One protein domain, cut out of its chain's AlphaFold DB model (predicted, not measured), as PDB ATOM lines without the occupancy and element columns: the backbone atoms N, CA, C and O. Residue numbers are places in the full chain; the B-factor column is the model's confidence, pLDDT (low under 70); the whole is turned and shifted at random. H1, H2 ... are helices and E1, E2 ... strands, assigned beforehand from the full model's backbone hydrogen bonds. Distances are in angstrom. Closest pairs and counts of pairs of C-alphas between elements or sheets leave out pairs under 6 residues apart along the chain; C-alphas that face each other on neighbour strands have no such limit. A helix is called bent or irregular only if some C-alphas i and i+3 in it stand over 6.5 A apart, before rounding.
ATOM      1  N   ILE A   9      24.582  37.814   9.811       80.81
ATOM      2  CA  ILE A   9      23.350  38.242  10.470       80.81
ATOM      3  C   ILE A   9      22.171  38.333   9.487       80.81
ATOM      4  O   ILE A   9      21.035  38.160   9.909       80.81
ATOM      5  N   TYR A  10      22.424  38.523   8.185       77.69
ATOM      6  CA  TYR A  10      21.378  38.510   7.151       77.69
ATOM      7  C   TYR A  10      20.852  37.111   6.832       77.69
ATOM      8  O   TYR A  10      19.816  36.990   6.189       77.69
ATOM      9  N   GLY A  11      21.533  36.060   7.292       73.12
ATOM     10  CA  GLY A  11      21.021  34.695   7.247       73.12
ATOM     11  C   GLY A  11      20.210  34.291   8.477       73.12
ATOM     12  O   GLY A  11      19.932  33.111   8.639       73.12
ATOM     13  N   LEU A  12      19.865  35.240   9.355       84.38
ATOM     14  CA  LEU A  12      19.101  35.010  10.583       84.38
ATOM     15  C   LEU A  12      17.704  35.630  10.462       84.38
ATOM     16  O   LEU A  12      17.506  36.818  10.726       84.38
ATOM     17  N   LEU A  13      16.732  34.812  10.060       90.06
ATOM     18  CA  LEU A  13      15.414  35.267   9.599       90.06
ATOM     19  C   LEU A  13      14.528  35.902  10.682       90.06
ATOM     20  O   LEU A  13      13.648  36.689  10.348       90.06
ATOM     21  N   GLY A  14      14.802  35.681  11.971       89.38
ATOM     22  CA  GLY A  14      14.037  36.328  13.047       89.38
ATOM     23  C   GLY A  14      14.116  37.850  12.993       89.38
ATOM     24  O   GLY A  14      13.123  38.540  13.197       89.38
ATOM     25  N   CYS A  15      15.265  38.407  12.605       90.50
ATOM     26  CA  CYS A  15      15.400  39.853  12.438       90.50
ATOM     27  C   CYS A  15      14.571  40.398  11.265       90.50
ATOM     28  O   CYS A  15      14.105  41.533  11.333       90.50
ATOM     29  N   LEU A  16      14.365  39.595  10.214       92.75
ATOM     30  CA  LEU A  16      13.543  39.962   9.061       92.75
ATOM     31  C   LEU A  16      12.080  40.172   9.464       92.75
ATOM     32  O   LEU A  16      11.475  41.145   9.020       92.75
ATOM     33  N   LYS A  17      11.541  39.315  10.346       93.56
ATOM     34  CA  LYS A  17      10.186  39.466  10.903       93.56
ATOM     35  C   LYS A  17       9.995  40.849  11.524       93.56
ATOM     36  O   LYS A  17       9.041  41.538  11.189       93.56
ATOM     37  N   GLY A  18      10.962  41.305  12.326       93.56
ATOM     38  CA  GLY A  18      10.928  42.650  12.911       93.56
ATOM     39  C   GLY A  18      10.974  43.783  11.873       93.56
ATOM     40  O   GLY A  18      10.360  44.831  12.077       93.56
ATOM     41  N   ILE A  19      11.660  43.592  10.736       94.62
ATOM     42  CA  ILE A  19      11.601  44.555   9.623       94.62
ATOM     43  C   ILE A  19      10.187  44.597   9.034       94.62
ATOM     44  O   ILE A  19       9.632  45.685   8.903       94.62
ATOM     45  N   ILE A  20       9.597  43.440   8.713       95.75
ATOM     46  CA  ILE A  20       8.242  43.358   8.145       95.75
ATOM     47  C   ILE A  20       7.223  43.988   9.098       95.75
ATOM     48  O   ILE A  20       6.524  44.912   8.699       95.75
ATOM     49  N   ASP A  21       7.218  43.600  10.370       94.69
ATOM     50  CA  ASP A  21       6.233  44.067  11.357       94.69
ATOM     51  C   ASP A  21       6.267  45.577  11.605       94.69
ATOM     52  O   ASP A  21       5.285  46.160  12.054       94.69
ATOM     53  N   SER A  22       7.396  46.223  11.316       94.44
ATOM     54  CA  SER A  22       7.569  47.659  11.529       94.44
ATOM     55  C   SER A  22       7.520  48.496  10.250       94.44
ATOM     56  O   SER A  22       7.466  49.724  10.343       94.44
ATOM     57  N   ARG A  23       7.618  47.888   9.059       94.75
ATOM     58  CA  ARG A  23       7.762  48.612   7.777       94.75
ATOM     59  C   ARG A  23       6.761  48.211   6.710       94.75
ATOM     60  O   ARG A  23       6.527  49.003   5.801       94.75
ATOM     61  N   PHE A  24       6.193  47.015   6.795       95.44
ATOM     62  CA  PHE A  24       5.157  46.597   5.872       95.44
ATOM     63  C   PHE A  24       3.875  47.391   6.129       95.44
ATOM     64  O   PHE A  24       3.405  47.490   7.261       95.44
ATOM     65  N   THR A  25       3.300  47.942   5.062       93.50
ATOM     66  CA  THR A  25       2.043  48.695   5.101       93.50
ATOM     67  C   THR A  25       0.920  47.871   4.474       93.50
ATOM     68  O   THR A  25       0.087  47.295   5.174       93.50
ATOM     69  N   ARG A  26       0.921  47.768   3.146       95.44
ATOM     70  CA  ARG A  26       0.011  46.945   2.343       95.44
ATOM     71  C   ARG A  26       0.720  46.465   1.082       95.44
ATOM     72  O   ARG A  26       1.747  47.005   0.675       95.44
ATOM     73  N   ILE A  27       0.141  45.454   0.445       96.44
ATOM     74  CA  ILE A  27       0.640  44.925  -0.826       96.44
ATOM     75  C   ILE A  27       0.610  46.017  -1.891       96.44
ATOM     76  O   ILE A  27      -0.345  46.788  -1.987       96.44
ATOM     77  N   GLY A  28       1.652  46.051  -2.713       95.81
ATOM     78  CA  GLY A  28       1.772  46.955  -3.843       95.81
ATOM     79  C   GLY A  28       2.281  48.348  -3.491       95.81
ATOM     80  O   GLY A  28       2.649  49.076  -4.415       95.81
ATOM     81  N   ASP A  29       2.356  48.703  -2.204       97.06
ATOM     82  CA  ASP A  29       2.977  49.955  -1.784       97.06
ATOM     83  C   ASP A  29       4.456  49.975  -2.151       97.06
ATOM     84  O   ASP A  29       5.172  48.977  -2.018       97.06
ATOM     85  N   ILE A  30       4.896  51.147  -2.601       96.75
ATOM     86  CA  ILE A  30       6.273  51.419  -2.988       96.75
ATOM     87  C   ILE A  30       6.876  52.338  -1.934       96.75
ATOM     88  O   ILE A  30       6.357  53.430  -1.713       96.75
ATOM     89  N   ILE A  31       7.991  51.919  -1.342       94.56
ATOM     90  CA  ILE A  31       8.756  52.730  -0.388       94.56
ATOM     91  C   ILE A  31      10.193  52.906  -0.872       94.56
ATOM     92  O   ILE A  31      10.744  52.073  -1.604       94.56
ATOM     93  N   GLU A  32      10.825  53.998  -0.463       92.62
ATOM     94  CA  GLU A  32      12.254  54.195  -0.649       92.62
ATOM     95  C   GLU A  32      13.051  53.266   0.267       92.62
ATOM     96  O   GLU A  32      12.677  52.982   1.405       92.62
ATOM     97  N   ILE A  33      14.224  52.823  -0.192       90.06
ATOM     98  CA  ILE A  33      15.051  51.893   0.590       90.06
ATOM     99  C   ILE A  33      15.453  52.445   1.971       90.06
ATOM    100  O   ILE A  33      15.644  51.681   2.918       90.06
ATOM    101  N   ASN A  34      15.585  53.769   2.108       89.19
ATOM    102  CA  ASN A  34      15.929  54.400   3.382       89.19
ATOM    103  C   ASN A  34      14.799  54.304   4.411       89.19
ATOM    104  O   ASN A  34      15.084  54.359   5.604       89.19
ATOM    105  N   GLU A  35      13.554  54.096   3.988       91.38
ATOM    106  CA  GLU A  35      12.421  53.961   4.903       91.38
ATOM    107  C   GLU A  35      12.469  52.654   5.705       91.38
ATOM    108  O   GLU A  35      11.822  52.560   6.751       91.38
ATOM    109  N   LEU A  36      13.286  51.679   5.276       91.44
ATOM    110  CA  LEU A  36      13.599  50.469   6.044       91.44
ATOM    111  C   LEU A  36      14.424  50.753   7.307       91.44
ATOM    112  O   LEU A  36      14.416  49.934   8.225       91.44
ATOM    113  N   LYS A  37      15.150  51.877   7.367       90.56
ATOM    114  CA  LYS A  37      16.019  52.227   8.501       90.56
ATOM    115  C   LYS A  37      15.231  52.406   9.793       90.56
ATOM    116  O   LYS A  37      14.041  52.713   9.772       90.56
ATOM    117  N   HIS A  38      15.917  52.241  10.922       87.88
ATOM    118  CA  HIS A  38      15.420  52.683  12.226       87.88
ATOM    119  C   HIS A  38      15.282  54.208  12.220       87.88
ATOM    120  O   HIS A  38      16.224  54.906  11.854       87.88
ATOM    121  N   ASP A  39      14.126  54.705  12.640       88.00
ATOM    122  CA  ASP A  39      13.758  56.115  12.619       88.00
ATOM    123  C   ASP A  39      13.161  56.500  13.975       88.00
ATOM    124  O   ASP A  39      12.126  55.974  14.386       88.00
ATOM    125  N   ASN A  40      13.823  57.419  14.678       83.75
ATOM    126  CA  ASN A  40      13.413  57.858  16.011       83.75
ATOM    127  C   ASN A  40      12.068  58.603  16.013       83.75
ATOM    128  O   ASN A  40      11.464  58.741  17.072       83.75
ATOM    129  N   GLN A  41      11.587  59.056  14.852       85.81
ATOM    130  CA  GLN A  41      10.274  59.685  14.709       85.81
ATOM    131  C   GLN A  41       9.144  58.663  14.510       85.81
ATOM    132  O   GLN A  41       7.971  59.019  14.615       85.81
ATOM    133  N   LYS A  42       9.459  57.390  14.227       84.19
ATOM    134  CA  LYS A  42       8.451  56.334  14.062       84.19
ATOM    135  C   LYS A  42       8.045  55.734  15.405       84.19
ATOM    136  O   LYS A  42       8.889  55.390  16.226       84.19
ATOM    137  N   ASN A  43       6.741  55.489  15.550       84.50
ATOM    138  CA  ASN A  43       6.157  54.851  16.736       84.50
ATOM    139  C   ASN A  43       6.656  53.418  16.958       84.50
ATOM    140  O   ASN A  43       6.766  52.975  18.097       84.50
ATOM    141  N   VAL A  44       6.928  52.684  15.873       91.31
ATOM    142  CA  VAL A  44       7.405  51.299  15.920       91.31
ATOM    143  C   VAL A  44       8.629  51.159  15.028       91.31
ATOM    144  O   VAL A  44       8.579  51.390  13.813       91.31
ATOM    145  N   ASN A  45       9.746  50.760  15.624       91.75
ATOM    146  CA  ASN A  45      10.974  50.452  14.913       91.75
ATOM    147  C   ASN A  45      11.257  48.950  14.890       91.75
ATOM    148  O   ASN A  45      10.752  48.206  15.733       91.75
ATOM    149  N   PRO A  46      12.109  48.478  13.960       91.88
ATOM    150  CA  PRO A  46      12.339  47.054  13.816       91.88
ATOM    151  C   PRO A  46      12.867  46.396  15.083       91.88
ATOM    152  O   PRO A  46      12.549  45.243  15.347       91.88
ATOM    153  N   ILE A  47      13.654  47.114  15.893       91.44
ATOM    154  CA  ILE A  47      14.190  46.567  17.141       91.44
ATOM    155  C   ILE A  47      13.120  46.358  18.221       91.44
ATOM    156  O   ILE A  47      13.270  45.468  19.058       91.44
ATOM    157  N   ASP A  48      12.031  47.123  18.184       91.00
ATOM    158  CA  ASP A  48      10.966  47.049  19.188       91.00
ATOM    159  C   ASP A  48      10.170  45.746  19.044       91.00
ATOM    160  O   ASP A  48       9.824  45.093  20.036       91.00
ATOM    161  N   VAL A  49       9.979  45.317  17.795       92.38
ATOM    162  CA  VAL A  49       9.221  44.118  17.400       92.38
ATOM    163  C   VAL A  49      10.106  42.933  16.995       92.38
ATOM    164  O   VAL A  49       9.601  41.845  16.749       92.38
ATOM    165  N   CYS A  50      11.433  43.092  16.970       92.38
ATOM    166  CA  CYS A  50      12.355  42.005  16.635       92.38
ATOM    167  C   CYS A  50      12.296  40.874  17.687       92.38
ATOM    168  O   CYS A  50      12.567  41.139  18.865       92.38
ATOM    169  N   PRO A  51      12.052  39.610  17.278       90.94
ATOM    170  CA  PRO A  51      12.112  38.438  18.154       90.94
ATOM    171  C   PRO A  51      13.456  38.257  18.873       90.94
ATOM    172  O   PRO A  51      13.495  37.772  19.998       90.94
ATOM    173  N   GLY A  52      14.565  38.672  18.255       87.69
ATOM    174  CA  GLY A  52      15.892  38.634  18.880       87.69
ATOM    175  C   GLY A  52      16.268  39.882  19.671       87.69
ATOM    176  O   GLY A  52      17.382  39.943  20.189       87.69
ATOM    177  N   GLY A  53      15.403  40.896  19.753       91.62
ATOM    178  CA  GLY A  53      15.672  42.094  20.545       91.62
ATOM    179  C   GLY A  53      15.824  41.737  22.024       91.62
ATOM    180  O   GLY A  53      14.916  41.174  22.629       91.62
ATOM    181  N   THR A  54      16.970  42.064  22.618       92.44
ATOM    182  CA  THR A  54      17.241  41.764  24.030       92.44
ATOM    183  C   THR A  54      16.741  42.914  24.902       92.44
ATOM    184  O   THR A  54      17.065  44.063  24.598       92.44
ATOM    185  N   PRO A  55      15.952  42.663  25.960       93.62
ATOM    186  CA  PRO A  55      15.442  43.730  26.807       93.62
ATOM    187  C   PRO A  55      16.570  44.397  27.599       93.62
ATOM    188  O   PRO A  55      17.494  43.740  28.083       93.62
ATOM    189  N   PHE A  56      16.477  45.712  27.757       93.81
ATOM    190  CA  PHE A  56      17.267  46.427  28.749       93.81
ATOM    191  C   PHE A  56      16.730  46.172  30.155       93.81
ATOM    192  O   PHE A  56      15.539  45.933  30.356       93.81
ATOM    193  N   HIS A  57      17.605  46.324  31.150       93.44
ATOM    194  CA  HIS A  57      17.147  46.510  32.521       93.44
ATOM    195  C   HIS A  57      16.234  47.756  32.594       93.44
ATOM    196  O   HIS A  57      16.604  48.778  32.010       93.44
ATOM    197  N   PRO A  58      15.099  47.741  33.323       93.44
ATOM    198  CA  PRO A  58      14.121  48.841  33.311       93.44
ATOM    199  C   PRO A  58      14.705  50.230  33.611       93.44
ATOM    200  O   PRO A  58      14.337  51.215  32.974       93.44
ATOM    201  N   LEU A  59      15.669  50.312  34.538       91.56
ATOM    202  CA  LEU A  59      16.362  51.569  34.858       91.56
ATOM    203  C   LEU A  59      17.163  52.121  33.669       91.56
ATOM    204  O   LEU A  59      17.127  53.319  33.403       91.56
ATOM    205  N   ILE A  60      17.843  51.238  32.932       90.50
ATOM    206  CA  ILE A  60      18.616  51.599  31.738       90.50
ATOM    207  C   ILE A  60      17.659  51.969  30.603       90.50
ATOM    208  O   ILE A  60      17.876  52.964  29.917       90.50
ATOM    209  N   ALA A  61      16.570  51.210  30.441       91.38
ATOM    210  CA  ALA A  61      15.555  51.473  29.428       91.38
ATOM    211  C   ALA A  61      14.976  52.889  29.559       91.38
ATOM    212  O   ALA A  61      14.882  53.611  28.567       91.38
ATOM    213  N   LYS A  62      14.672  53.314  30.796       89.25
ATOM    214  CA  LYS A  62      14.182  54.666  31.100       89.25
ATOM    215  C   LYS A  62      15.202  55.754  30.753       89.25
ATOM    216  O   LYS A  62      14.811  56.794  30.238       89.25
ATOM    217  N   GLN A  63      16.488  55.529  31.027       88.38
ATOM    218  CA  GLN A  63      17.549  56.505  30.739       88.38
ATOM    219  C   GLN A  63      17.853  56.629  29.242       88.38
ATOM    220  O   GLN A  63      18.098  57.726  28.755       88.38
ATOM    221  N   ILE A  64      17.837  55.510  28.516       85.38
ATOM    222  CA  ILE A  64      18.145  55.462  27.079       85.38
ATOM    223  C   ILE A  64      16.913  55.797  26.222       85.38
ATOM    224  O   ILE A  64      17.055  56.131  25.049       85.38
ATOM    225  N   GLY A  65      15.704  55.710  26.786       85.19
ATOM    226  CA  GLY A  65      14.453  55.929  26.056       85.19
ATOM    227  C   GLY A  65      14.097  54.778  25.111       85.19
ATOM    228  O   GLY A  65      13.455  54.995  24.089       85.19
ATOM    229  N   ARG A  66      14.543  53.551  25.412       86.62
ATOM    230  CA  ARG A  66      14.326  52.366  24.565       86.62
ATOM    231  C   ARG A  66      14.309  51.087  25.398       86.62
ATOM    232  O   ARG A  66      15.168  50.895  26.252       86.62
ATOM    233  N   ASN A  67      13.394  50.168  25.088       91.12
ATOM    234  CA  ASN A  67      13.188  48.946  25.878       91.12
ATOM    235  C   ASN A  67      14.060  47.757  25.460       91.12
ATOM    236  O   ASN A  67      14.311  46.872  26.276       91.12
ATOM    237  N   LYS A  68      14.527  47.717  24.209       93.75
ATOM    238  CA  LYS A  68      15.322  46.607  23.664       93.75
ATOM    239  C   LYS A  68      16.583  47.100  22.969       93.75
ATOM    240  O   LYS A  68      16.614  48.198  22.421       93.75
ATOM    241  N   PHE A  69      17.609  46.262  22.930       92.62
ATOM    242  CA  PHE A  69      18.789  46.459  22.097       92.62
ATOM    243  C   PHE A  69      19.003  45.289  21.153       92.62
ATOM    244  O   PHE A  69      18.580  44.158  21.401       92.62
ATOM    245  N   CYS A  70      19.685  45.577  20.049       92.25
ATOM    246  CA  CYS A  70      20.114  44.549  19.125       92.25
ATOM    247  C   CYS A  70      21.260  43.772  19.804       92.25
ATOM    248  O   CYS A  70      22.310  44.375  20.057       92.25
ATOM    249  N   PRO A  71      21.145  42.441  20.031       90.69
ATOM    250  CA  PRO A  71      22.338  41.592  20.125       90.69
ATOM    251  C   PRO A  71      23.086  41.736  18.784       90.69
ATOM    252  O   PRO A  71      22.674  42.501  17.953       90.69
ATOM    253  N   PHE A  72      24.161  41.072  18.425       89.62
ATOM    254  CA  PHE A  72      24.897  41.376  17.168       89.62
ATOM    255  C   PHE A  72      25.550  42.775  17.037       89.62
ATOM    256  O   PHE A  72      26.552  42.861  16.334       89.62
ATOM    257  N   LEU A  73      25.058  43.842  17.681       88.50
ATOM    258  CA  LEU A  73      25.819  45.086  17.843       88.50
ATOM    259  C   LEU A  73      26.882  44.896  18.932       88.50
ATOM    260  O   LEU A  73      26.711  44.089  19.848       88.50
ATOM    261  N   GLU A  74      27.985  45.637  18.812       85.62
ATOM    262  CA  GLU A  74      29.116  45.558  19.747       85.62
ATOM    263  C   GLU A  74      28.736  46.064  21.142       85.62
ATOM    264  O   GLU A  74      29.126  45.465  22.142       85.62
ATOM    265  N   SER A  75      27.929  47.128  21.202       88.44
ATOM    266  CA  SER A  75      27.393  47.683  22.443       88.44
ATOM    267  C   SER A  75      25.861  47.686  22.427       88.44
ATOM    268  O   SER A  75      25.265  48.062  21.412       88.44
ATOM    269  N   PRO A  76      25.193  47.366  23.553       88.44
ATOM    270  CA  PRO A  76      23.755  47.575  23.714       88.44
ATOM    271  C   PRO A  76      23.315  49.016  23.415       88.44
ATOM    272  O   PRO A  76      22.213  49.238  22.916       88.44
ATOM    273  N   THR A  77      24.177  50.000  23.679       88.44
ATOM    274  CA  THR A  77      23.898  51.437  23.524       88.44
ATOM    275  C   THR A  77      24.349  52.010  22.178       88.44
ATOM    276  O   THR A  77      24.394  53.226  22.008       88.44
ATOM    277  N   ASP A  78      24.712  51.156  21.220       88.81
ATOM    278  CA  ASP A  78      25.200  51.580  19.908       88.81
ATOM    279  C   ASP A  78      24.143  52.397  19.140       88.81
ATOM    280  O   ASP A  78      22.990  51.981  18.985       88.81
ATOM    281  N   THR A  79      24.556  53.553  18.610       86.25
ATOM    282  CA  THR A  79      23.681  54.494  17.892       86.25
ATOM    283  C   THR A  79      23.139  53.936  16.576       86.25
ATOM    284  O   THR A  79      22.192  54.482  16.009       86.25
ATOM    285  N   ARG A  80      23.712  52.845  16.048       86.56
ATOM    286  CA  ARG A  80      23.163  52.126  14.889       86.56
ATOM    287  C   ARG A  80      21.790  51.530  15.180       86.56
ATOM    288  O   ARG A  80      21.037  51.351  14.232       86.56
ATOM    289  N   MET A  81      21.467  51.231  16.441       88.88
ATOM    290  CA  MET A  81      20.214  50.630  16.930       88.88
ATOM    291  C   MET A  81      19.896  49.209  16.432       88.88
ATOM    292  O   MET A  81      19.443  48.386  17.225       88.88
ATOM    293  N   CYS A  82      20.153  48.897  15.159       89.31
ATOM    294  CA  CYS A  82      19.890  47.613  14.515       89.31
ATOM    295  C   CYS A  82      20.968  47.310  13.464       89.31
ATOM    296  O   CYS A  82      21.239  48.156  12.620       89.31
ATOM    297  N   GLU A  83      21.534  46.101  13.446       88.56
ATOM    298  CA  GLU A  83      22.580  45.708  12.478       88.56
ATOM    299  C   GLU A  83      22.029  45.361  11.072       88.56
ATOM    300  O   GLU A  83      22.786  45.321  10.100       88.56
ATOM    301  N   TRP A  84      20.713  45.139  10.935       88.56
ATOM    302  CA  TRP A  84      20.056  44.836   9.648       88.56
ATOM    303  C   TRP A  84      19.791  46.070   8.784       88.56
ATOM    304  O   TRP A  84      19.892  46.006   7.562       88.56
ATOM    305  N   VAL A  85      19.438  47.195   9.406       88.12
ATOM    306  CA  VAL A  85      19.019  48.399   8.669       88.12
ATOM    307  C   VAL A  85      19.697  49.681   9.142       88.12
ATOM    308  O   VAL A  85      19.754  50.632   8.374       88.12
ATOM    309  N   HIS A  86      20.307  49.692  10.331       89.12
ATOM    310  CA  HIS A  86      20.883  50.879  10.976       89.12
ATOM    311  C   HIS A  86      19.872  52.038  11.165       89.12
ATOM    312  O   HIS A  86      18.770  52.036  10.618       89.12
ATOM    313  N   SER A  87      20.243  53.030  11.979       81.31
ATOM    314  CA  SER A  87      19.482  54.276  12.170       81.31
ATOM    315  C   SER A  87      19.660  55.262  11.004       81.31
ATOM    316  O   SER A  87      20.725  55.286  10.376       81.31
ATOM    317  N   VAL A  88      18.626  56.070  10.723       79.62
ATOM    318  CA  VAL A  88      18.639  57.178   9.745       79.62
ATOM    319  C   VAL A  88      19.693  58.230  10.097       79.62
ATOM    320  O   VAL A  88      20.410  58.672   9.199       79.62
ATOM    321  N   ASP A  89      19.864  58.544  11.385       68.62
ATOM    322  CA  ASP A  89      20.702  59.644  11.906       68.62
ATOM    323  C   ASP A  89      22.222  59.401  11.786       68.62
ATOM    324  O   ASP A  89      23.039  60.009  12.473       68.62
ATOM    325  N   ASN A  90      22.637  58.451  10.950       58.38
ATOM    326  CA  ASN A  90      23.947  57.832  11.019       58.38
ATOM    327  C   ASN A  90      24.562  57.670   9.608       58.38
ATOM    328  O   ASN A  90      24.025  56.931   8.789       58.38
ATOM    329  N   ASP A  91      25.703  58.347   9.377       52.47
ATOM    330  CA  ASP A  91      26.664  58.345   8.236       52.47
ATOM    331  C   ASP A  91      26.250  57.617   6.920       52.47
ATOM    332  O   ASP A  91      26.021  56.404   6.934       52.47
ATOM    333  N   PRO A  92      26.286  58.268   5.735       46.16
ATOM    334  CA  PRO A  92      26.009  57.647   4.427       46.16
ATOM    335  C   PRO A  92      26.835  56.385   4.078       46.16
ATOM    336  O   PRO A  92      26.418  55.603   3.217       46.16
ATOM    337  N   GLN A  93      27.959  56.092   4.749       44.00
ATOM    338  CA  GLN A  93      28.649  54.794   4.626       44.00
ATOM    339  C   GLN A  93      27.835  53.595   5.173       44.00
ATOM    340  O   GLN A  93      28.177  52.436   4.894       44.00
ATOM    341  N   LYS A  94      26.731  53.850   5.891       57.09
ATOM    342  CA  LYS A  94      25.852  52.880   6.569       57.09
ATOM    343  C   LYS A  94      24.647  52.403   5.739       57.09
ATOM    344  O   LYS A  94      23.831  51.645   6.245       57.09
ATOM    345  N   SER A  95      24.569  52.721   4.443       68.38
ATOM    346  CA  SER A  95      23.521  52.195   3.535       68.38
ATOM    347  C   SER A  95      23.790  50.774   3.001       68.38
ATOM    348  O   SER A  95      23.047  50.254   2.170       68.38
ATOM    349  N   LYS A  96      24.871  50.114   3.441       80.69
ATOM    350  CA  LYS A  96      25.144  48.708   3.086       80.69
ATOM    351  C   LYS A  96      24.127  47.752   3.737       80.69
ATOM    352  O   LYS A  96      23.575  46.955   2.983       80.69
ATOM    353  N   PRO A  97      23.862  47.846   5.058       87.19
ATOM    354  CA  PRO A  97      22.833  47.073   5.742       87.19
ATOM    355  C   PRO A  97      21.476  47.025   5.042       87.19
ATOM    356  O   PRO A  97      21.053  45.957   4.609       87.19
ATOM    357  N   ILE A  98      20.864  48.188   4.795       89.00
ATOM    358  CA  ILE A  98      19.563  48.276   4.111       89.00
ATOM    359  C   ILE A  98      19.580  47.608   2.734       89.00
ATOM    360  O   ILE A  98      18.628  46.932   2.363       89.00
ATOM    361  N   GLY A  99      20.686  47.727   1.991       88.44
ATOM    362  CA  GLY A  99      20.841  47.074   0.694       88.44
ATOM    363  C   GLY A  99      20.916  45.553   0.803       88.44
ATOM    364  O   GLY A  99      20.426  44.861  -0.078       88.44
ATOM    365  N   GLN A 100      21.524  45.016   1.864       89.56
ATOM    366  CA  GLN A 100      21.519  43.576   2.138       89.56
ATOM    367  C   GLN A 100      20.138  43.095   2.594       89.56
ATOM    368  O   GLN A 100      19.680  42.063   2.115       89.56
ATOM    369  N   CYS A 101      19.455  43.865   3.446       92.62
ATOM    370  CA  CYS A 101      18.081  43.590   3.864       92.62
ATOM    371  C   CYS A 101      17.132  43.523   2.657       92.62
ATOM    372  O   CYS A 101      16.430  42.530   2.497       92.62
ATOM    373  N   ALA A 102      17.185  44.510   1.757       92.88
ATOM    374  CA  ALA A 102      16.386  44.529   0.533       92.88
ATOM    375  C   ALA A 102      16.643  43.303  -0.363       92.88
ATOM    376  O   ALA A 102      15.697  42.711  -0.871       92.88
ATOM    377  N   ILE A 103      17.904  42.878  -0.517       91.56
ATOM    378  CA  ILE A 103      18.249  41.670  -1.289       91.56
ATOM    379  C   ILE A 103      17.660  40.406  -0.647       91.56
ATOM    380  O   ILE A 103      17.179  39.542  -1.370       91.56
ATOM    381  N   ILE A 104      17.679  40.283   0.686       93.75
ATOM    382  CA  ILE A 104      17.044  39.147   1.379       93.75
ATOM    383  C   ILE A 104      15.528  39.160   1.181       93.75
ATOM    384  O   ILE A 104      14.948  38.117   0.894       93.75
ATOM    385  N   LEU A 105      14.894  40.330   1.320       95.06
ATOM    386  CA  LEU A 105      13.457  40.482   1.102       95.06
ATOM    387  C   LEU A 105      13.069  40.008  -0.306       95.06
ATOM    388  O   LEU A 105      12.117  39.249  -0.459       95.06
ATOM    389  N   GLU A 106      13.837  40.401  -1.324       93.81
ATOM    390  CA  GLU A 106      13.595  39.965  -2.700       93.81
ATOM    391  C   GLU A 106      13.866  38.471  -2.886       93.81
ATOM    392  O   GLU A 106      13.054  37.781  -3.492       93.81
ATOM    393  N   ALA A 107      14.961  37.944  -2.326       92.31
ATOM    394  CA  ALA A 107      15.294  36.520  -2.404       92.31
ATOM    395  C   ALA A 107      14.181  35.624  -1.833       92.31
ATOM    396  O   ALA A 107      13.970  34.520  -2.327       92.31
ATOM    397  N   LEU A 108      13.442  36.118  -0.837       94.25
ATOM    398  CA  LEU A 108      12.296  35.436  -0.233       94.25
ATOM    399  C   LEU A 108      10.956  35.743  -0.922       94.25
ATOM    400  O   LEU A 108       9.928  35.221  -0.503       94.25
ATOM    401  N   GLY A 109      10.945  36.576  -1.966       94.12
ATOM    402  CA  GLY A 109       9.726  36.938  -2.694       94.12
ATOM    403  C   GLY A 109       8.840  37.972  -2.026       94.12
ATOM    404  O   GLY A 109       7.704  38.155  -2.441       94.12
ATOM    405  N   LEU A 110       9.344  38.642  -0.997       96.38
ATOM    406  CA  LEU A 110       8.569  39.574  -0.184       96.38
ATOM    407  C   LEU A 110       8.454  40.941  -0.855       96.38
ATOM    408  O   LEU A 110       7.511  41.686  -0.597       96.38
ATOM    409  N   VAL A 111       9.421  41.273  -1.708       96.06
ATOM    410  CA  VAL A 111       9.461  42.538  -2.438       96.06
ATOM    411  C   VAL A 111       9.942  42.331  -3.866       96.06
ATOM    412  O   VAL A 111      10.759  41.448  -4.130       96.06
ATOM    413  N   THR A 112       9.526  43.222  -4.758       93.88
ATOM    414  CA  THR A 112      10.236  43.498  -6.010       93.88
ATOM    415  C   THR A 112      11.072  44.766  -5.850       93.88
ATOM    416  O   THR A 112      10.672  45.719  -5.177       93.88
ATOM    417  N   LEU A 113      12.281  44.777  -6.418       92.44
ATOM    418  CA  LEU A 113      13.219  45.890  -6.256       92.44
ATOM    419  C   LEU A 113      13.384  46.685  -7.549       92.44
ATOM    420  O   LEU A 113      13.833  46.152  -8.569       92.44
ATOM    421  N   ASP A 114      13.143  47.990  -7.454       90.25
ATOM    422  CA  ASP A 114      13.502  48.952  -8.489       90.25
ATOM    423  C   ASP A 114      14.987  49.320  -8.376       90.25
ATOM    424  O   ASP A 114      15.517  49.616  -7.293       90.25
ATOM    425  N   ARG A 115      15.683  49.282  -9.513       87.00
ATOM    426  CA  ARG A 115      17.135  49.404  -9.590       87.00
ATOM    427  C   ARG A 115      17.565  50.357 -10.686       87.00
ATOM    428  O   ARG A 115      17.071  50.327 -11.806       87.00
ATOM    429  N   THR A 116      18.636  51.096 -10.415       81.75
ATOM    430  CA  THR A 116      19.382  51.763 -11.487       81.75
ATOM    431  C   THR A 116      20.030  50.737 -12.420       81.75
ATOM    432  O   THR A 116      20.259  49.586 -12.045       81.75
ATOM    433  N   LYS A 117      20.478  51.180 -13.602       71.25
ATOM    434  CA  LYS A 117      21.268  50.351 -14.536       71.25
ATOM    435  C   LYS A 117      22.548  49.748 -13.937       71.25
ATOM    436  O   LYS A 117      23.063  48.748 -14.420       71.25
ATOM    437  N   PHE A 118      23.075  50.359 -12.876       71.12
ATOM    438  CA  PHE A 118      24.244  49.868 -12.140       71.12
ATOM    439  C   PHE A 118      23.854  48.973 -10.951       71.12
ATOM    440  O   PHE A 118      24.695  48.615 -10.125       71.12
ATOM    441  N   GLY A 119      22.567  48.645 -10.842       76.25
ATOM    442  CA  GLY A 119      21.964  47.817  -9.813       76.25
ATOM    443  C   GLY A 119      21.838  48.499  -8.449       76.25
ATOM    444  O   GLY A 119      21.709  47.800  -7.444       76.25
ATOM    445  N   ASN A 120      21.934  49.827  -8.352       82.44
ATOM    446  CA  ASN A 120      21.647  50.482  -7.075       82.44
ATOM    447  C   ASN A 120      20.152  50.377  -6.798       82.44
ATOM    448  O   ASN A 120      19.368  50.739  -7.667       82.44
ATOM    449  N   ILE A 121      19.778  49.895  -5.617       87.88
ATOM    450  CA  ILE A 121      18.375  49.760  -5.225       87.88
ATOM    451  C   ILE A 121      17.852  51.149  -4.856       87.88
ATOM    452  O   ILE A 121      18.466  51.828  -4.031       87.88
ATOM    453  N   LEU A 122      16.765  51.569  -5.499       87.62
ATOM    454  CA  LEU A 122      16.122  52.862  -5.261       87.62
ATOM    455  C   LEU A 122      14.902  52.687  -4.364       87.62
ATOM    456  O   LEU A 122      14.806  53.286  -3.292       87.62
ATOM    457  N   LYS A 123      13.996  51.822  -4.812       93.19
ATOM    458  CA  LYS A 123      12.704  51.575  -4.192       93.19
ATOM    459  C   LYS A 123      12.456  50.081  -4.106       93.19
ATOM    460  O   LYS A 123      13.045  49.291  -4.846       93.19
ATOM    461  N   LEU A 124      11.575  49.715  -3.196       95.62
ATOM    462  CA  LEU A 124      11.036  48.373  -3.091       95.62
ATOM    463  C   LEU A 124       9.518  48.458  -3.140       95.62
ATOM    464  O   LEU A 124       8.939  49.446  -2.689       95.62
ATOM    465  N   LYS A 125       8.896  47.432  -3.702       96.88
ATOM    466  CA  LYS A 125       7.450  47.271  -3.744       96.88
ATOM    467  C   LYS A 125       7.081  46.013  -2.976       96.88
ATOM    468  O   LYS A 125       7.658  44.962  -3.237       96.88
ATOM    469  N   TRP A 126       6.149  46.121  -2.035       97.56
ATOM    470  CA  TRP A 126       5.703  44.982  -1.238       97.56
ATOM    471  C   TRP A 126       4.883  43.988  -2.068       97.56
ATOM    472  O   TRP A 126       3.938  44.377  -2.755       97.56
ATOM    473  N   GLU A 127       5.206  42.703  -1.952       96.56
ATOM    474  CA  GLU A 127       4.504  41.600  -2.613       96.56
ATOM    475  C   GLU A 127       3.541  40.877  -1.661       96.56
ATOM    476  O   GLU A 127       3.609  41.030  -0.437       96.56
ATOM    477  N   MET A 128       2.649  40.061  -2.234       94.88
ATOM    478  CA  MET A 128       1.623  39.290  -1.514       94.88
ATOM    479  C   MET A 128       2.200  38.462  -0.356       94.88
ATOM    480  O   MET A 128       1.632  38.432   0.735       94.88
ATOM    481  N   ASP A 129       3.365  37.849  -0.569       94.81
ATOM    482  CA  ASP A 129       4.040  36.997   0.412       94.81
ATOM    483  C   ASP A 129       4.441  37.734   1.700       94.81
ATOM    484  O   ASP A 129       4.608  37.110   2.748       94.81
ATOM    485  N   SER A 130       4.545  39.066   1.668       95.69
ATOM    486  CA  SER A 130       4.815  39.854   2.875       95.69
ATOM    487  C   SER A 130       3.691  39.770   3.907       95.69
ATOM    488  O   SER A 130       3.970  39.855   5.104       95.69
ATOM    489  N   LEU A 131       2.440  39.548   3.473       94.62
ATOM    490  CA  LEU A 131       1.324  39.329   4.397       94.62
ATOM    491  C   LEU A 131       1.514  38.057   5.223       94.62
ATOM    492  O   LEU A 131       1.214  38.064   6.410       94.62
ATOM    493  N   ILE A 132       2.077  37.002   4.627       93.81
ATOM    494  CA  ILE A 132       2.300  35.726   5.315       93.81
ATOM    495  C   ILE A 132       3.242  35.933   6.503       93.81
ATOM    496  O   ILE A 132       2.962  35.459   7.601       93.81
ATOM    497  N   ILE A 133       4.328  36.691   6.321       94.31
ATOM    498  CA  ILE A 133       5.243  36.995   7.428       94.31
ATOM    499  C   ILE A 133       4.577  37.892   8.471       94.31
ATOM    500  O   ILE A 133       4.765  37.665   9.662       94.31
ATOM    501  N   ARG A 134       3.822  38.910   8.051       94.12
ATOM    502  CA  ARG A 134       3.146  39.830   8.973       94.12
ATOM    503  C   ARG A 134       2.150  39.093   9.878       94.12
ATOM    504  O   ARG A 134       2.170  39.309  11.087       94.12
ATOM    505  N   ASP A 135       1.321  38.231   9.292       94.94
ATOM    506  CA  ASP A 135       0.156  37.629   9.953       94.94
ATOM    507  C   ASP A 135       0.497  36.422  10.832       94.94
ATOM    508  O   ASP A 135      -0.283  36.062  11.712       94.94
ATOM    509  N   ASN A 136       1.672  35.824  10.640       95.56
ATOM    510  CA  ASN A 136       2.114  34.682  11.431       95.56
ATOM    511  C   ASN A 136       3.072  35.094  12.553       95.56
ATOM    512  O   ASN A 136       3.820  36.070  12.459       95.56
TER     513      ASN A 136
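This is residues 9 to 136 of the 433 residues of an uncharacterized protein of Candidatus Saccharicenans subterraneum (UniProt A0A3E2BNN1). A small three-stranded sheet with the long helix H5 over one face makes one end of the domain, and a loop-rich arm, residues 50 to 79 with the short helix H4, reaches out to the other end. Between them H1 lies near the middle, with the short H2 and H3 and, near the last printed residue, H6 packed round it. The printed part has 128 residues, with six named helices and three named strands in the order H1 E1 H2 H3 H4 H5 E2 E3 H6; the sheet runs E1, E3, E2, antiparallel throughout. The class is mixed, helices and strands, though under half of the residues are in named elements. It is compact, with a radius of gyration of the C-alphas of 14.4 A and spans of 47 by 34 by 27 A.

Find C-alpha 14 at (14.037, 36.328, 13.047); from there H1 runs 14.8 A to residue 23. E1, residues 30 to 32, leads straight into H2, residues 33 to 36. H3 is residues 46 to 49 and H4 residues 58 to 64, 9.9 A. Look next at C-alpha 92, (26.009, 57.647, 4.427), where H5 begins; it runs 24.7 A to residue 107 and is irregular, with C-alphas 93 and 96 7.2 A apart. E2, residues 111 to 115, spans 12.5 A and E3, residues 121 to 126, 14.1 A. H6, residues 129 to 135, ends at C-alpha 135, (0.156, 37.629, 9.953).

Start at H1, the hub. It touches H3, closest at the C-alphas of Gly 18 and Pro 46, 4.7 A. It touches H6, about perpendicular at 89 degrees, closest at the C-alphas of Asp 21 and Arg 134, 5.8 A. It only just touches H2, with 3 pairs of C-alphas within 8 A, closest at Arg 23 and Leu 36, 6.4 A. H5, with residues 95 to 102 alone, touches H2, closest at the C-alphas of Leu 36 and Ile 98, 6.6 A. H5 and the sheet form two layers, a helix on one face of a sheet: H5 lies over E3 and E2 at a height over the sheet of 9.4 A, only just along the strands at 28 degrees to E2 on the local plane. In the hairpin E2 and E3, find N 114 and O 123 within hydrogen-bond range at 2.9 A; between E1 and E3, N 31 and O 124 at 3.0 A. Every O i to N i+4 pair is within range in H4, but 5 of 6 in H1, 9 of 12 in H5 and 2 of 3 in H6; H2 and H3 are too short for such a pair.

The two C-alphas farthest apart are those of Leu 59 and Lys 117, 49.7 A. The printed part has no cut. H4 touches no helix, and a long link of 27 residues joins it to H5; near H4, residues 54 to 55 pair antiparallel with 68 to 69. The mean pLDDT of the printed part is 88.4, and residues 89 to 95 are under 70.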